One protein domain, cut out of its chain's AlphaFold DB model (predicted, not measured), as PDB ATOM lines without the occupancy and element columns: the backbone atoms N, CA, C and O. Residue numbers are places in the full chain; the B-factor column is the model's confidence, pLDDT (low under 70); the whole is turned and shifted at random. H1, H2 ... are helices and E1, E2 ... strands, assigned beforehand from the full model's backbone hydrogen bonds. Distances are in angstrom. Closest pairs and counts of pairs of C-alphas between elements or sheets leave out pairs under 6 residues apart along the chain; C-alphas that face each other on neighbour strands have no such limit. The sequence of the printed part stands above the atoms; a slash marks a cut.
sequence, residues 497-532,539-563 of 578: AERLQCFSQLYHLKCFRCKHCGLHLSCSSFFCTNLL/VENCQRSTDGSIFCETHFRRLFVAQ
ATOM      1  N   ALA A 497     199.029 137.724 253.311       88.61
ATOM      2  CA  ALA A 497     200.257 137.286 252.643       88.61
ATOM      3  C   ALA A 497     201.242 136.554 253.575       88.61
ATOM      4  O   ALA A 497     201.979 135.682 253.129       88.61
ATOM      5  N   GLU A 498     201.247 136.884 254.870       87.72
ATOM      6  CA  GLU A 498     202.140 136.274 255.863       87.72
ATOM      7  C   GLU A 498     201.407 135.307 256.803       87.72
ATOM      8  O   GLU A 498     201.989 134.840 257.783       87.72
ATOM      9  N   ARG A 499     200.129 135.013 256.540       87.22
ATOM     10  CA  ARG A 499     199.283 134.244 257.449       87.22
ATOM     11  C   ARG A 499     199.614 132.762 257.402       87.22
ATOM     12  O   ARG A 499     199.293 132.071 256.443       87.22
ATOM     13  N   LEU A 500     200.126 132.258 258.518       87.73
ATOM     14  CA  LEU A 500     200.234 130.836 258.793       87.73
ATOM     15  C   LEU A 500     199.297 130.461 259.939       87.73
ATOM     16  O   LEU A 500     199.365 131.036 261.024       87.73
ATOM     17  N   GLN A 501     198.422 129.487 259.708       86.32
ATOM     18  CA  GLN A 501     197.547 128.944 260.742       86.32
ATOM     19  C   GLN A 501     198.072 127.576 261.175       86.32
ATOM     20  O   GLN A 501     198.201 126.667 260.364       86.32
ATOM     21  N   CYS A 502     198.399 127.430 262.458       82.96
ATOM     22  CA  CYS A 502     198.837 126.168 263.054       82.96
ATOM     23  C   CYS A 502     198.260 126.060 264.465       82.96
ATOM     24  O   CYS A 502     198.189 127.056 265.180       82.96
ATOM     25  N   PHE A 503     197.853 124.864 264.897       82.52
ATOM     26  CA  PHE A 503     197.299 124.644 266.245       82.52
ATOM     27  C   PHE A 503     196.164 125.612 266.619       82.52
ATOM     28  O   PHE A 503     196.113 126.086 267.752       82.52
ATOM     29  N   SER A 504     195.276 125.947 265.674       84.20
ATOM     30  CA  SER A 504     194.200 126.952 265.830       84.20
ATOM     31  C   SER A 504     194.656 128.386 266.148       84.20
ATOM     32  O   SER A 504     193.834 129.245 266.447       84.20
ATOM     33  N   GLN A 505     195.954 128.658 266.057       88.03
ATOM     34  CA  GLN A 505     196.570 129.955 266.305       88.03
ATOM     35  C   GLN A 505     197.166 130.509 265.010       88.03
ATOM     36  O   GLN A 505     197.425 129.763 264.060       88.03
ATOM     37  N   LEU A 506     197.359 131.826 264.967       89.98
ATOM     38  CA  LEU A 506     197.897 132.516 263.800       89.98
ATOM     39  C   LEU A 506     199.323 132.975 264.064       89.98
ATOM     40  O   LEU A 506     199.663 133.477 265.134       89.98
ATOM     41  N   TYR A 507     200.159 132.805 263.054       91.71
ATOM     42  CA  TYR A 507     201.563 133.158 263.074       91.71
ATOM     43  C   TYR A 507     201.912 133.891 261.788       91.71
ATOM     44  O   TYR A 507     201.334 133.616 260.737       91.71
ATOM     45  N   HIS A 508     202.883 134.798 261.850       92.34
ATOM     46  CA  HIS A 508     203.590 135.189 260.635       92.34
ATOM     47  C   HIS A 508     204.447 134.018 260.161       92.34
ATOM     48  O   HIS A 508     205.067 133.345 260.989       92.34
ATOM     49  N   LEU A 509     204.577 133.836 258.848       87.28
ATOM     50  CA  LEU A 509     205.519 132.880 258.246       87.28
ATOM     51  C   LEU A 509     206.938 133.027 258.828       87.28
ATOM     52  O   LEU A 509     207.606 132.046 259.144       87.28
ATOM     53  N   LYS A 510     207.369 134.276 259.053       89.69
ATOM     54  CA  LYS A 510     208.670 134.585 259.659       89.69
ATOM     55  C   LYS A 510     208.733 134.250 261.153       89.69
ATOM     56  O   LYS A 510     209.792 133.893 261.649       89.69
ATOM     57  N   CYS A 511     207.625 134.350 261.882       91.31
ATOM     58  CA  CYS A 511     207.597 134.092 263.325       91.31
ATOM     59  C   CYS A 511     207.487 132.598 263.668       91.31
ATOM     60  O   CYS A 511     207.726 132.216 264.814       91.31
ATOM     61  N   PHE A 512     207.121 131.754 262.703       91.72
ATOM     62  CA  PHE A 512     206.938 130.322 262.905       91.72
ATOM     63  C   PHE A 512     208.275 129.568 262.851       91.72
ATOM     64  O   PHE A 512     208.682 129.007 261.832       91.72
ATOM     65  N   ARG A 513     208.988 129.593 263.978       92.03
ATOM     66  CA  ARG A 513     210.312 128.985 264.152       92.03
ATOM     67  C   ARG A 513     210.355 128.088 265.377       92.03
ATOM     68  O   ARG A 513     209.628 128.303 266.346       92.03
ATOM     69  N   CYS A 514     211.247 127.103 265.352       93.07
ATOM     70  CA  CYS A 514     211.535 126.303 266.535       93.07
ATOM     71  C   CYS A 514     212.304 127.138 267.565       93.07
ATOM     72  O   CYS A 514     213.358 127.677 267.249       93.07
ATOM     73  N   LYS A 515     211.840 127.173 268.818       89.94
ATOM     74  CA  LYS A 515     212.518 127.907 269.902       89.94
ATOM     75  C   LYS A 515     213.916 127.364 270.244       89.94
ATOM     76  O   LYS A 515     214.742 128.115 270.741       89.94
ATOM     77  N   HIS A 516     214.188 126.082 269.977       89.92
ATOM     78  CA  HIS A 516     215.467 125.443 270.314       89.92
ATOM     79  C   HIS A 516     216.539 125.594 269.220       89.92
ATOM     80  O   HIS A 516     217.690 125.848 269.539       89.92
ATOM     81  N   CYS A 517     216.189 125.436 267.936       92.40
ATOM     82  CA  CYS A 517     217.159 125.587 266.837       92.40
ATOM     83  C   CYS A 517     217.019 126.871 266.022       92.40
ATOM     84  O   CYS A 517     217.816 127.089 265.119       92.40
ATOM     85  N   GLY A 518     215.981 127.676 266.250       89.41
ATOM     86  CA  GLY A 518     215.703 128.868 265.446       89.41
ATOM     87  C   GLY A 518     215.292 128.576 263.998       89.41
ATOM     88  O   GLY A 518     215.000 129.509 263.257       89.41
ATOM     89  N   LEU A 519     215.234 127.309 263.576       89.08
ATOM     90  CA  LEU A 519     214.919 126.954 262.196       89.08
ATOM     91  C   LEU A 519     213.464 127.311 261.864       89.08
ATOM     92  O   LEU A 519     212.557 127.060 262.670       89.08
ATOM     93  N   HIS A 520     213.249 127.870 260.672       89.11
ATOM     94  CA  HIS A 520     211.914 128.094 260.125       89.11
ATOM     95  C   HIS A 520     211.209 126.763 259.926       89.11
ATOM     96  O   HIS A 520     211.722 125.850 259.283       89.11
ATOM     97  N   LEU A 521     210.026 126.657 260.519       84.23
ATOM     98  CA  LEU A 521     209.201 125.474 260.406       84.23
ATOM     99  C   LEU A 521     208.280 125.672 259.205       84.23
ATOM    100  O   LEU A 521     207.676 126.728 259.036       84.23
ATOM    101  N   SER A 522     208.181 124.671 258.342       75.92
ATOM    102  CA  SER A 522     207.207 124.667 257.256       75.92
ATOM    103  C   SER A 522     206.057 123.739 257.631       75.92
ATOM    104  O   SER A 522     206.254 122.577 257.988       75.92
ATOM    105  N   CYS A 523     204.830 124.257 257.563       67.88
ATOM    106  CA  CYS A 523     203.633 123.421 257.591       67.88
ATOM    107  C   CYS A 523     203.395 122.948 256.155       67.88
ATOM    108  O   CYS A 523     202.713 123.616 255.385       67.88
ATOM    109  N   SER A 524     204.030 121.842 255.757       60.62
ATOM    110  CA  SER A 524     203.871 121.266 254.410       60.62
ATOM    111  C   SER A 524     202.527 120.562 254.217       60.62
ATOM    112  O   SER A 524     202.140 120.268 253.088       60.62
ATOM    113  N   SER A 525     201.787 120.304 255.299       54.70
ATOM    114  CA  SER A 525     200.433 119.782 255.183       54.70
ATOM    115  C   SER A 525     199.516 120.880 254.654       54.70
ATOM    116  O   SER A 525     199.226 121.861 255.340       54.70
ATOM    117  N   PHE A 526     199.016 120.661 253.439       52.07
ATOM    118  CA  PHE A 526     197.962 121.427 252.768       52.07
ATOM    119  C   PHE A 526     196.744 121.726 253.673       52.07
ATOM    120  O   PHE A 526     195.989 122.660 253.422       52.07
ATOM    121  N   PHE A 527     196.574 120.972 254.763       47.54
ATOM    122  CA  PHE A 527     195.476 121.108 255.713       47.54
ATOM    123  C   PHE A 527     195.749 122.051 256.893       47.54
ATOM    124  O   PHE A 527     194.819 122.343 257.638       47.54
ATOM    125  N   CYS A 528     196.961 122.597 257.070       52.64
ATOM    126  CA  CYS A 528     197.211 123.551 258.161       52.64
ATOM    127  C   CYS A 528     196.360 124.834 258.033       52.64
ATOM    128  O   CYS A 528     196.020 125.465 259.032       52.64
ATOM    129  N   THR A 529     195.950 125.204 256.817       55.63
ATOM    130  CA  THR A 529     195.107 126.382 256.567       55.63
ATOM    131  C   THR A 529     193.611 126.128 256.750       55.63
ATOM    132  O   THR A 529     192.860 127.097 256.864       55.63
ATOM    133  N   ASN A 530     193.163 124.870 256.840       45.15
ATOM    134  CA  ASN A 530     191.743 124.537 256.843       45.15
ATOM    135  C   ASN A 530     191.295 123.950 258.185       45.15
ATOM    136  O   ASN A 530     191.532 122.800 258.543       45.15
ATOM    137  N   LEU A 531     190.618 124.822 258.924       43.16
ATOM    138  CA  LEU A 531     189.791 124.542 260.085       43.16
ATOM    139  C   LEU A 531     188.719 123.498 259.704       43.16
ATOM    140  O   LEU A 531     187.877 123.831 258.880       43.16
ATOM    141  N   LEU A 532     188.729 122.288 260.285       47.61
ATOM    142  CA  LEU A 532     187.529 121.702 260.925       47.61
ATOM    143  C   LEU A 532     187.730 120.353 261.640       47.61
ATOM    144  O   LEU A 532     186.948 120.073 262.544       47.61
ATOM    145  N   VAL A 539     200.568 117.645 262.766       60.30
ATOM    146  CA  VAL A 539     201.465 118.449 261.942       60.30
ATOM    147  C   VAL A 539     202.838 117.794 262.047       60.30
ATOM    148  O   VAL A 539     203.488 117.898 263.079       60.30
ATOM    149  N   GLU A 540     203.244 117.048 261.021       63.68
ATOM    150  CA  GLU A 540     204.387 116.124 261.123       63.68
ATOM    151  C   GLU A 540     205.710 116.810 261.498       63.68
ATOM    152  O   GLU A 540     206.578 116.188 262.104       63.68
ATOM    153  N   ASN A 541     205.850 118.104 261.194       76.58
ATOM    154  CA  ASN A 541     207.128 118.810 261.307       76.58
ATOM    155  C   ASN A 541     207.242 119.748 262.513       76.58
ATOM    156  O   ASN A 541     208.337 120.241 262.805       76.58
ATOM    157  N   CYS A 542     206.155 120.017 263.231       84.89
ATOM    158  CA  CYS A 542     206.187 120.922 264.375       84.89
ATOM    159  C   CYS A 542     205.175 120.523 265.436       84.89
ATOM    160  O   CYS A 542     204.079 120.074 265.117       84.89
ATOM    161  N   GLN A 543     205.515 120.777 266.692       85.84
ATOM    162  CA  GLN A 543     204.660 120.495 267.832       85.84
ATOM    163  C   GLN A 543     204.714 121.668 268.815       85.84
ATOM    164  O   GLN A 543     205.759 122.297 269.010       85.84
ATOM    165  N   ARG A 544     203.559 121.993 269.405       86.48
ATOM    166  CA  ARG A 544     203.419 123.059 270.404       86.48
ATOM    167  C   ARG A 544     203.522 122.473 271.808       86.48
ATOM    168  O   ARG A 544     202.891 121.453 272.095       86.48
ATOM    169  N   SER A 545     204.302 123.117 272.664       86.34
ATOM    170  CA  SER A 545     204.429 122.790 274.084       86.34
ATOM    171  C   SER A 545     203.293 123.374 274.922       86.34
ATOM    172  O   SER A 545     202.448 124.129 274.434       86.34
ATOM    173  N   THR A 546     203.249 123.003 276.201       84.39
ATOM    174  CA  THR A 546     202.222 123.458 277.151       84.39
ATOM    175  C   THR A 546     202.342 124.944 277.487       84.39
ATOM    176  O   THR A 546     201.319 125.597 277.670       84.39
ATOM    177  N   ASP A 547     203.557 125.505 277.482       85.16
ATOM    178  CA  ASP A 547     203.821 126.951 277.574       85.16
ATOM    179  C   ASP A 547     203.457 127.704 276.283       85.16
ATOM    180  O   ASP A 547     203.435 128.931 276.244       85.16
ATOM    181  N   GLY A 548     203.139 126.971 275.216       84.77
ATOM    182  CA  GLY A 548     202.666 127.523 273.961       84.77
ATOM    183  C   GLY A 548     203.752 127.877 272.954       84.77
ATOM    184  O   GLY A 548     203.403 128.351 271.869       84.77
ATOM    185  N   SER A 549     205.023 127.620 273.271       88.68
ATOM    186  CA  SER A 549     206.123 127.750 272.323       88.68
ATOM    187  C   SER A 549     206.135 126.605 271.300       88.68
ATOM    188  O   SER A 549     205.556 125.534 271.497       88.68
ATOM    189  N   ILE A 550     206.727 126.871 270.134       89.22
ATOM    190  CA  ILE A 550     206.730 125.943 269.001       89.22
ATOM    191  C   ILE A 550     208.118 125.322 268.870       89.22
ATOM    192  O   ILE A 550     209.141 126.013 268.907       89.22
ATOM    193  N   PHE A 551     208.154 124.008 268.675       89.90
ATOM    194  CA  PHE A 551     209.372 123.248 268.437       89.90
ATOM    195  C   PHE A 551     209.247 122.431 267.152       89.90
ATOM    196  O   PHE A 551     208.143 122.050 266.761       89.90
ATOM    197  N   CYS A 552     210.373 122.141 266.492       91.05
ATOM    198  CA  CYS A 552     210.374 121.084 265.484       91.05
ATOM    199  C   CYS A 552     210.098 119.741 266.168       91.05
ATOM    200  O   CYS A 552     210.389 119.577 267.356       91.05
ATOM    201  N   GLU A 553     209.583 118.773 265.416       85.24
ATOM    202  CA  GLU A 553     209.249 117.448 265.948       85.24
ATOM    203  C   GLU A 553     210.429 116.795 266.692       85.24
ATOM    204  O   GLU A 553     210.269 116.235 267.779       85.24
ATOM    205  N   THR A 554     211.649 116.937 266.163       89.06
ATOM    206  CA  THR A 554     212.869 116.399 266.781       89.06
ATOM    207  C   THR A 554     213.157 117.017 268.150       89.06
ATOM    208  O   THR A 554     213.434 116.287 269.101       89.06
ATOM    209  N   HIS A 555     213.085 118.345 268.281       90.48
ATOM    210  CA  HIS A 555     213.327 119.014 269.563       90.48
ATOM    211  C   HIS A 555     212.174 118.802 270.529       90.48
ATOM    212  O   HIS A 555     212.417 118.575 271.710       90.48
ATOM    213  N   PHE A 556     210.934 118.800 270.041       90.01
ATOM    214  CA  PHE A 556     209.787 118.537 270.893       90.01
ATOM    215  C   PHE A 556     209.893 117.162 271.553       90.01
ATOM    216  O   PHE A 556     209.772 117.042 272.770       90.01
ATOM    217  N   ARG A 557     210.194 116.120 270.768       89.09
ATOM    218  CA  ARG A 557     210.379 114.769 271.307       89.09
ATOM    219  C   ARG A 557     211.532 114.694 272.294       89.09
ATOM    220  O   ARG A 557     211.367 114.111 273.353       89.09
ATOM    221  N   ARG A 558     212.681 115.292 271.982       88.25
ATOM    222  CA  ARG A 558     213.851 115.249 272.875       88.25
ATOM    223  C   ARG A 558     213.635 115.984 274.198       88.25
ATOM    224  O   ARG A 558     214.182 115.553 275.205       88.25
ATOM    225  N   LEU A 559     212.872 117.077 274.190       85.27
ATOM    226  CA  LEU A 559     212.669 117.927 275.367       85.27
ATOM    227  C   LEU A 559     211.464 117.504 276.216       85.27
ATOM    228  O   LEU A 559     211.509 117.639 277.434       85.27
ATOM    229  N   PHE A 560     210.392 117.007 275.591       84.70
ATOM    230  CA  PHE A 560     209.113 116.768 276.271       84.70
ATOM    231  C   PHE A 560     208.669 115.301 276.282       84.70
ATOM    232  O   PHE A 560     207.795 114.946 277.072       84.70
ATOM    233  N   VAL A 561     209.234 114.435 275.434       82.45
ATOM    234  CA  VAL A 561     208.885 113.008 275.404       82.45
ATOM    235  C   VAL A 561     209.974 112.213 276.117       82.45
ATOM    236  O   VAL A 561     211.151 112.289 275.773       82.45
ATOM    237  N   ALA A 562     209.579 111.429 277.123       72.58
ATOM    238  CA  ALA A 562     210.508 110.596 277.878       72.58
ATOM    239  C   ALA A 562     211.292 109.656 276.943       72.58
ATOM    240  O   ALA A 562     210.711 108.966 276.094       72.58
ATOM    241  N   GLN A 563     212.616 109.613 277.136       62.48
ATOM    242  CA  GLN A 563     213.567 108.859 276.308       62.48
ATOM    243  C   GLN A 563     213.209 107.368 276.183       62.48
ATOM    244  O   GLN A 563     213.532 106.747 275.174       62.48
TER     245      GLN A 563
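What this domain is: This is residues 497 to 532 and 539 to 563 of the 578 residues of the protein "LIM zinc-binding domain-containing protein" of Onchocerca volvulus (UniProt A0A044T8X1). With little regular structure, two small strand hairpins and a short helix follow one another along the longest axis: E1 and E2 toward one end, E3 and E4 near the middle, H1 toward the other end. Of 61 printed residues, 22 are in named elements, in the order E1 E2 E3 E4 H1; the class is mixed and both sheets are antiparallel. The whole is compact, radius of gyration of the C-alphas 11.5 A, and only just elongated, spanning 37 by 24 by 20 A.

Where its parts are: Find C-alpha 499 at (199.283, 134.244, 257.449), where E1, residues 499 to 502, begins; E2 is residues 505 to 508, 10.4 A long. E3 is residues 542 to 544, E4 550 to 552. H1, residues 553 to 560, runs 10.3 A to C-alpha 560 at (209.113, 116.768, 276.271).

How they stand to each other: In hairpin E1 and E2, N 500 and O 507 are 2.9 A apart; in hairpin E3 and E4, N 543 and O 551, 2.9 A. E1 and E2 are apart from E3, E4 and H1. E3 and H1 come closest at the C-alphas of Cys 542 and Glu 553, 4.9 A. In H1 every O i to N i+4 pair is within hydrogen-bond range.

The domain as a whole: Residues 533 to 538 are not printed, a gap of 14.3 A between C-alphas 532 and 539. Confidence is under 70 at residues 523 to 532, 539 to 540 and 563.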